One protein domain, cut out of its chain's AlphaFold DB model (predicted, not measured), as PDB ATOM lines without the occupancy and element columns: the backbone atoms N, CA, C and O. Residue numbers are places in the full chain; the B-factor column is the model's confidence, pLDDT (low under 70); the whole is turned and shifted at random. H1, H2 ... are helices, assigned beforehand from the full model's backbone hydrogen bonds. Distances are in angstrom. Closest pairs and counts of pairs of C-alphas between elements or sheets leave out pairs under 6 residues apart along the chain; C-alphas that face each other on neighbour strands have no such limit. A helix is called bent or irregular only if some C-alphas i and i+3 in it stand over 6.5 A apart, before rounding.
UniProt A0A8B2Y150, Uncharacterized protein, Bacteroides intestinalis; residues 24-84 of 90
ATOM      1  N   PHE A  24     117.713 264.033 136.475       43.94
ATOM      2  CA  PHE A  24     117.904 262.707 135.884       43.94
ATOM      3  C   PHE A  24     119.136 262.065 136.519       43.94
ATOM      4  O   PHE A  24     120.269 262.365 136.147       43.94
ATOM      5  N   VAL A  25     118.914 261.213 137.518       56.50
ATOM      6  CA  VAL A  25     119.991 260.525 138.236       56.50
ATOM      7  C   VAL A  25     120.117 259.108 137.685       56.50
ATOM      8  O   VAL A  25     119.204 258.299 137.820       56.50
ATOM      9  N   GLY A  26     121.240 258.811 137.030       50.38
ATOM     10  CA  GLY A  26     121.580 257.446 136.625       50.38
ATOM     11  C   GLY A  26     122.046 256.603 137.818       50.38
ATOM     12  O   GLY A  26     122.551 257.137 138.805       50.38
ATOM     13  N   ALA A  27     121.948 255.277 137.704       53.31
ATOM     14  CA  ALA A  27     122.270 254.313 138.767       53.31
ATOM     15  C   ALA A  27     123.719 254.370 139.317       53.31
ATOM     16  O   ALA A  27     124.012 253.730 140.321       53.31
ATOM     17  N   GLY A  28     124.627 255.129 138.688       48.88
ATOM     18  CA  GLY A  28     126.012 255.311 139.142       48.88
ATOM     19  C   GLY A  28     126.232 256.441 140.156       48.88
ATOM     20  O   GLY A  28     127.320 256.540 140.710       48.88
ATOM     21  N   VAL A  29     125.234 257.298 140.408       50.72
ATOM     22  CA  VAL A  29     125.394 258.489 141.273       50.72
ATOM     23  C   VAL A  29     124.749 258.300 142.658       50.72
ATOM     24  O   VAL A  29     125.008 259.074 143.574       50.72
ATOM     25  N   SER A  30     123.928 257.258 142.845       51.31
ATOM     26  CA  SER A  30     123.067 257.082 144.029       51.31
ATOM     27  C   SER A  30     123.580 256.112 145.101       51.31
ATOM     28  O   SER A  30     123.009 256.086 146.189       51.31
ATOM     29  N   ALA A  31     124.677 255.378 144.876       50.44
ATOM     30  CA  ALA A  31     125.165 254.384 145.845       50.44
ATOM     31  C   ALA A  31     125.546 254.979 147.223       50.44
ATOM     32  O   ALA A  31     125.501 254.279 148.227       50.44
ATOM     33  N   ASN A  32     125.876 256.275 147.297       51.59
ATOM     34  CA  ASN A  32     126.329 256.926 148.534       51.59
ATOM     35  C   ASN A  32     125.242 257.759 149.248       51.59
ATOM     36  O   ASN A  32     125.562 258.529 150.147       51.59
ATOM     37  N   SER A  33     123.975 257.668 148.819       55.78
ATOM     38  CA  SER A  33     122.868 258.497 149.346       55.78
ATOM     39  C   SER A  33     121.745 257.691 150.017       55.78
ATOM     40  O   SER A  33     120.689 258.249 150.295       55.78
ATOM     41  N   GLY A  34     121.932 256.387 150.253       60.38
ATOM     42  CA  GLY A  34     120.940 255.517 150.909       60.38
ATOM     43  C   GLY A  34     119.722 255.140 150.052       60.38
ATOM     44  O   GLY A  34     118.890 254.357 150.497       60.38
ATOM     45  N   VAL A  35     119.621 255.659 148.825       65.56
ATOM     46  CA  VAL A  35     118.590 255.296 147.841       65.56
ATOM     47  C   VAL A  35     119.018 254.009 147.130       65.56
ATOM     48  O   VAL A  35     120.170 253.941 146.687       65.56
ATOM     49  N   PRO A  36     118.135 253.002 146.987       67.75
ATOM     50  CA  PRO A  36     118.523 251.733 146.390       67.75
ATOM     51  C   PRO A  36     118.942 251.882 144.930       67.75
ATOM     52  O   PRO A  36     118.446 252.730 144.180       67.75
ATOM     53  N   MET A  37     119.837 250.998 144.507       76.25
ATOM     54  CA  MET A  37     120.181 250.820 143.106       76.25
ATOM     55  C   MET A  37     118.982 250.295 142.311       76.25
ATOM     56  O   MET A  37     118.070 249.660 142.843       76.25
ATOM     57  N   TRP A  38     119.024 250.490 140.992       74.00
ATOM     58  CA  TRP A  38     118.016 249.948 140.077       74.00
ATOM     59  C   TRP A  38     117.799 248.437 140.264       74.00
ATOM     60  O   TRP A  38     116.663 247.978 140.352       74.00
ATOM     61  N   SER A  39     118.881 247.673 140.422       76.75
ATOM     62  CA  SER A  39     118.822 246.227 140.661       76.75
ATOM     63  C   SER A  39     118.109 245.862 141.968       76.75
ATOM     64  O   SER A  39     117.386 244.870 142.021       76.75
ATOM     65  N   GLU A  40     118.274 246.662 143.021       82.50
ATOM     66  CA  GLU A  40     117.621 246.458 144.317       82.50
ATOM     67  C   GLU A  40     116.130 246.798 144.249       82.50
ATOM     68  O   GLU A  40     115.305 246.067 144.801       82.50
ATOM     69  N   LEU A  41     115.769 247.853 143.511       84.44
ATOM     70  CA  LEU A  41     114.379 248.200 143.226       84.44
ATOM     71  C   LEU A  41     113.680 247.069 142.465       84.44
ATOM     72  O   LEU A  41     112.616 246.613 142.884       84.44
ATOM     73  N   ILE A  42     114.294 246.568 141.391       85.00
ATOM     74  CA  ILE A  42     113.729 245.469 140.601       85.00
ATOM     75  C   ILE A  42     113.618 244.188 141.427       85.00
ATOM     76  O   ILE A  42     112.587 243.518 141.376       85.00
ATOM     77  N   GLN A  43     114.614 243.866 142.257       87.62
ATOM     78  CA  GLN A  43     114.507 242.749 143.199       87.62
ATOM     79  C   GLN A  43     113.371 242.942 144.210       87.62
ATOM     80  O   GLN A  43     112.691 241.973 144.547       87.62
ATOM     81  N   GLY A  44     113.149 244.170 144.683       89.06
ATOM     82  CA  GLY A  44     112.030 244.523 145.555       89.06
ATOM     83  C   GLY A  44     110.678 244.206 144.917       89.06
ATOM     84  O   GLY A  44     109.857 243.541 145.542       89.06
ATOM     85  N   LEU A  45     110.485 244.591 143.652       89.00
ATOM     86  CA  LEU A  45     109.283 244.247 142.882       89.00
ATOM     87  C   LEU A  45     109.167 242.731 142.671       89.00
ATOM     88  O   LEU A  45     108.119 242.131 142.903       89.00
ATOM     89  N   LYS A  46     110.269 242.085 142.281       89.50
ATOM     90  CA  LYS A  46     110.314 240.652 141.966       89.50
ATOM     91  C   LYS A  46     109.953 239.759 143.156       89.50
ATOM     92  O   LYS A  46     109.372 238.696 142.958       89.50
ATOM     93  N   LYS A  47     110.275 240.170 144.387       89.25
ATOM     94  CA  LYS A  47     109.958 239.415 145.615       89.25
ATOM     95  C   LYS A  47     108.459 239.233 145.854       89.25
ATOM     96  O   LYS A  47     108.077 238.273 146.513       89.25
ATOM     97  N   GLU A  48     107.634 240.134 145.336       89.44
ATOM     98  CA  GLU A  48     106.177 240.114 145.518       89.44
ATOM     99  C   GLU A  48     105.426 239.526 144.315       89.44
ATOM    100  O   GLU A  48     104.193 239.442 144.336       89.44
ATOM    101  N   LEU A  49     106.162 239.125 143.274       88.62
ATOM    102  CA  LEU A  49     105.628 238.355 142.161       88.62
ATOM    103  C   LEU A  49     105.563 236.857 142.520       88.62
ATOM    104  O   LEU A  49     106.366 236.376 143.324       88.62
ATOM    105  N   PRO A  50     104.636 236.095 141.907       88.31
ATOM    106  CA  PRO A  50     104.556 234.646 142.072       88.31
ATOM    107  C   PRO A  50     105.874 233.926 141.756       88.31
ATOM    108  O   PRO A  50     106.619 234.333 140.862       88.31
ATOM    109  N   ASP A  51     106.114 232.793 142.422       84.12
ATOM    110  CA  ASP A  51     107.331 231.981 142.248       84.12
ATOM    111  C   ASP A  51     107.582 231.552 140.797       84.12
ATOM    112  O   ASP A  51     108.731 231.443 140.370       84.12
ATOM    113  N   SER A  52     106.519 231.384 140.007       82.50
ATOM    114  CA  SER A  52     106.598 231.059 138.579       82.50
ATOM    115  C   SER A  52     107.324 232.119 137.742       82.50
ATOM    116  O   SER A  52     107.858 231.793 136.683       82.50
ATOM    117  N   LEU A  53     107.384 233.369 138.212       80.62
ATOM    118  CA  LEU A  53     108.024 234.497 137.529       80.62
ATOM    119  C   LEU A  53     109.415 234.822 138.097       80.62
ATOM    120  O   LEU A  53     110.095 235.720 137.600       80.62
ATOM    121  N   LYS A  54     109.896 234.074 139.101       75.62
ATOM    122  CA  LYS A  54     111.216 234.309 139.712       75.62
ATOM    123  C   LYS A  54     112.394 233.991 138.791       75.62
ATOM    124  O   LYS A  54     113.490 234.496 139.031       75.62
ATOM    125  N   ASN A  55     112.182 233.219 137.731       83.06
ATOM    126  CA  ASN A  55     113.219 232.948 136.736       83.06
ATOM    127  C   ASN A  55     113.377 234.083 135.712       83.06
ATOM    128  O   ASN A  55     114.339 234.066 134.954       83.06
ATOM    129  N   GLU A  56     112.471 235.068 135.695       84.06
ATOM    130  CA  GLU A  56     112.588 236.218 134.800       84.06
ATOM    131  C   GLU A  56     113.787 237.082 135.203       84.06
ATOM    132  O   GLU A  56     113.949 237.423 136.378       84.06
ATOM    133  N   THR A  57     114.646 237.415 134.247       85.31
ATOM    134  CA  THR A  57     115.865 238.209 134.475       85.31
ATOM    135  C   THR A  57     115.813 239.562 133.787       85.31
ATOM    136  O   THR A  57     116.680 240.391 134.036       85.31
ATOM    137  N   ASP A  58     114.829 239.788 132.917       84.62
ATOM    138  CA  ASP A  58     114.632 241.078 132.270       84.62
ATOM    139  C   ASP A  58     113.961 242.068 133.236       84.62
ATOM    140  O   ASP A  58     112.784 241.939 133.587       84.62
ATOM    141  N   ASP A  59     114.727 243.075 133.652       82.19
ATOM    142  CA  ASP A  59     114.297 244.126 134.575       82.19
ATOM    143  C   ASP A  59     113.054 244.889 134.094       82.19
ATOM    144  O   ASP A  59     112.154 245.190 134.885       82.19
ATOM    145  N   LEU A  60     112.974 245.199 132.796       81.62
ATOM    146  CA  LEU A  60     111.845 245.938 132.229       81.62
ATOM    147  C   LEU A  60     110.591 245.071 132.239       81.62
ATOM    148  O   LEU A  60     109.499 245.539 132.571       81.62
ATOM    149  N   LYS A  61     110.760 243.785 131.932       83.25
ATOM    150  CA  LYS A  61     109.667 242.820 131.962       83.25
ATOM    151  C   LYS A  61     109.164 242.578 133.381       83.25
ATOM    152  O   LYS A  61     107.953 242.531 133.580       83.25
ATOM    153  N   ILE A  62     110.048 242.509 134.377       86.94
ATOM    154  CA  ILE A  62     109.665 242.410 135.796       86.94
ATOM    155  C   ILE A  62     108.840 243.630 136.224       86.94
ATOM    156  O   ILE A  62     107.787 243.469 136.843       86.94
ATOM    157  N   ALA A  63     109.279 244.843 135.873       82.50
ATOM    158  CA  ALA A  63     108.552 246.067 136.204       82.50
ATOM    159  C   ALA A  63     107.155 246.099 135.563       82.50
ATOM    160  O   ALA A  63     106.176 246.468 136.218       82.50
ATOM    161  N   GLN A  64     107.052 245.664 134.305       80.06
ATOM    162  CA  GLN A  64     105.784 245.578 133.588       80.06
ATOM    163  C   GLN A  64     104.852 244.521 134.204       80.06
ATOM    164  O   GLN A  64     103.705 244.835 134.510       80.06
ATOM    165  N   LEU A  65     105.353 243.316 134.498       88.69
ATOM    166  CA  LEU A  65     104.590 242.246 135.159       88.69
ATOM    167  C   LEU A  65     104.069 242.670 136.540       88.69
ATOM    168  O   LEU A  65     102.932 242.363 136.908       88.69
ATOM    169  N   TYR A  66     104.874 243.402 137.309       88.12
ATOM    170  CA  TYR A  66     104.434 243.957 138.587       88.12
ATOM    171  C   TYR A  66     103.303 244.972 138.395       88.12
ATOM    172  O   TYR A  66     102.267 244.882 139.052       88.12
ATOM    173  N   LYS A  67     103.467 245.913 137.459       83.19
ATOM    174  CA  LYS A  67     102.434 246.906 137.145       83.19
ATOM    175  C   LYS A  67     101.135 246.257 136.662       83.19
ATOM    176  O   LYS A  67     100.066 246.711 137.057       83.19
ATOM    177  N   ASP A  68     101.218 245.206 135.854       87.50
ATOM    178  CA  ASP A  68     100.043 244.509 135.326       87.50
ATOM    179  C   ASP A  68      99.326 243.681 136.400       87.50
ATOM    180  O   ASP A  68      98.102 243.584 136.383       87.50
ATOM    181  N   SER A  69     100.062 243.128 137.369       89.31
ATOM    182  CA  SER A  69      99.474 242.338 138.462       89.31
ATOM    183  C   SER A  69      98.858 243.178 139.588       89.31
ATOM    184  O   SER A  69      97.886 242.742 140.198       89.31
ATOM    185  N   ARG A  70      99.406 244.367 139.871       88.12
ATOM    186  CA  ARG A  70      99.001 245.235 140.998       88.12
ATOM    187  C   ARG A  70      98.242 246.495 140.572       88.12
ATOM    188  O   ARG A  70      97.579 247.149 141.371       88.12
ATOM    189  N   GLY A  71      98.327 246.859 139.297       87.62
ATOM    190  CA  GLY A  71      97.791 248.108 138.773       87.62
ATOM    191  C   GLY A  71      98.695 249.317 139.041       87.62
ATOM    192  O   GLY A  71      99.625 249.300 139.847       87.62
ATOM    193  N   TYR A  72      98.414 250.415 138.333       80.19
ATOM    194  CA  TYR A  72      99.281 251.600 138.316       80.19
ATOM    195  C   TYR A  72      99.435 252.280 139.683       80.19
ATOM    196  O   TYR A  72     100.521 252.756 140.009       80.19
ATOM    197  N   LYS A  73      98.365 252.329 140.484       83.75
ATOM    198  CA  LYS A  73      98.386 252.995 141.793       83.75
ATOM    199  C   LYS A  73      99.336 252.282 142.761       83.75
ATOM    200  O   LYS A  73     100.261 252.916 143.259       83.75
ATOM    201  N   GLU A  74      99.144 250.979 142.956       85.50
ATOM    202  CA  GLU A  74      99.992 250.155 143.827       85.50
ATOM    203  C   GLU A  74     101.436 250.108 143.319       85.50
ATOM    204  O   GLU A  74     102.371 250.217 144.104       85.50
ATOM    205  N   TYR A  75     101.635 250.048 141.998       82.12
ATOM    206  CA  TYR A  75     102.964 250.153 141.397       82.12
ATOM    207  C   TYR A  75     103.680 251.450 141.797       82.12
ATOM    208  O   TYR A  75     104.816 251.410 142.264       82.12
ATOM    209  N   ILE A  76     103.026 252.606 141.663       80.12
ATOM    210  CA  ILE A  76     103.629 253.897 142.021       80.12
ATOM    211  C   ILE A  76     103.865 254.011 143.530       80.12
ATOM    212  O   ILE A  76     104.893 254.552 143.940       80.12
ATOM    213  N   GLU A  77     102.951 253.509 144.361       84.69
ATOM    214  CA  GLU A  77     103.136 253.452 145.816       84.69
ATOM    215  C   GLU A  77     104.348 252.588 146.184       84.69
ATOM    216  O   GLU A  77     105.194 253.032 146.963       84.69
ATOM    217  N   LYS A  78     104.510 251.427 145.540       86.12
ATOM    218  CA  LYS A  78     105.652 250.546 145.779       86.12
ATOM    219  C   LYS A  78     106.975 251.152 145.333       86.12
ATOM    220  O   LYS A  78     107.965 251.078 146.055       86.12
ATOM    221  N   ILE A  79     107.004 251.781 144.160       81.62
ATOM    222  CA  ILE A  79     108.196 252.480 143.669       81.62
ATOM    223  C   ILE A  79     108.604 253.587 144.647       81.62
ATOM    224  O   ILE A  79     109.782 253.711 144.968       81.62
ATOM    225  N   LYS A  80     107.643 254.354 145.175       78.56
ATOM    226  CA  LYS A  80     107.910 255.383 146.193       78.56
ATOM    227  C   LYS A  80     108.444 254.790 147.494       78.56
ATOM    228  O   LYS A  80     109.376 255.350 148.063       78.56
ATOM    229  N   GLU A  81     107.874 253.677 147.951       82.38
ATOM    230  CA  GLU A  81     108.331 252.960 149.146       82.38
ATOM    231  C   GLU A  81     109.782 252.487 148.988       82.38
ATOM    232  O   GLU A  81     110.621 252.785 149.837       82.38
ATOM    233  N   LEU A  82     110.083 251.799 147.879       81.75
ATOM    234  CA  LEU A  82     111.418 251.279 147.587       81.75
ATOM    235  C   LEU A  82     112.431 252.416 147.444       81.75
ATOM    236  O   LEU A  82     113.501 252.347 148.029       81.75
ATOM    237  N   LEU A  83     112.080 253.504 146.755       75.94
ATOM    238  CA  LEU A  83     112.948 254.676 146.597       75.94
ATOM    239  C   LEU A  83     113.070 255.545 147.858       75.94
ATOM    240  O   LEU A  83     113.659 256.623 147.787       75.94
ATOM    241  N   LEU A  84     112.516 255.111 148.997       71.88
ATOM    242  CA  LEU A  84     112.536 255.849 150.262       71.88
ATOM    243  C   LEU A  84     111.968 257.272 150.127       71.88
ATOM    244  O   LEU A  84     112.391 258.199 150.818       71.88
TER     245      LEU A  84
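AT A GLANCE: This is residues 24 to 84 of the 90 residues of an uncharacterized protein of Bacteroides intestinalis (UniProt A0A8B2Y150). A long helix, H2, folds back on itself at a sharp bend, and its two arms, H2a and H2b, make a V; the short helix H1 packs on both arms at the open end of this V, by Asp 59 of H2a and Leu 82 of H2b, and runs the same way as H2a and opposite to H2b. The link from H1 to H2 loops out at one end of the longest axis, and the unnamed residues 24 to 37 wind about at the other. The printed part has 61 residues with two named helices, H1 then H2, and no named strand: the class is all helix. It is compact, with a radius of gyration of the C-alphas of 11.9 A and spans of 34 by 25 by 17 A.

IN THESE COORDINATES: Look first at H2, residues 59 to 82, assigned as one helix by its hydrogen bonds but bent: C-alphas 69 and 72 are 9.3 A apart. Find C-alpha 59 at (114.297, 244.126, 134.575); from there arm H2a runs 15.4 A to residue 69. Arm H2b covers residues 72 to 82, 15.3 A long, and ends at C-alpha 82, (111.418, 251.279, 147.587). H1, residues 38 to 46, begins at C-alpha 38, (118.016, 249.948, 140.077), and is 12.2 A long.

HOW THE PARTS SIT: At the bend, H2a and H2b only just touch, with 3 pairs of C-alphas within 8 A, and only at the corner; their closest C-alphas, of Lys 67 and Tyr 75, are 5.4 A apart. The arms run opposite ways at a steep tilt of 52 degrees. H1 touches H2a, closest at the C-alphas of Ile 42 and Asp 59, 6.2 A; they run the same way at a shallow tilt of 34 degrees, only just short of steep. H1 touches H2b at the C-alphas of Leu 41 and Leu 82, 6.1 A, opposite ways at a steep tilt of 54 degrees. In H1, H2a and H2b every O i to N i+4 pair is within hydrogen-bond range.

THE WHOLE: The C-alphas farthest apart, of Asn 32 and Ser 52, are 34.0 A apart. The printed part has no cut; the link from H1 to H2, 12 residues, is long. Mean pLDDT of the printed part is 77.4; look for values under 70 at residues 24 to 36.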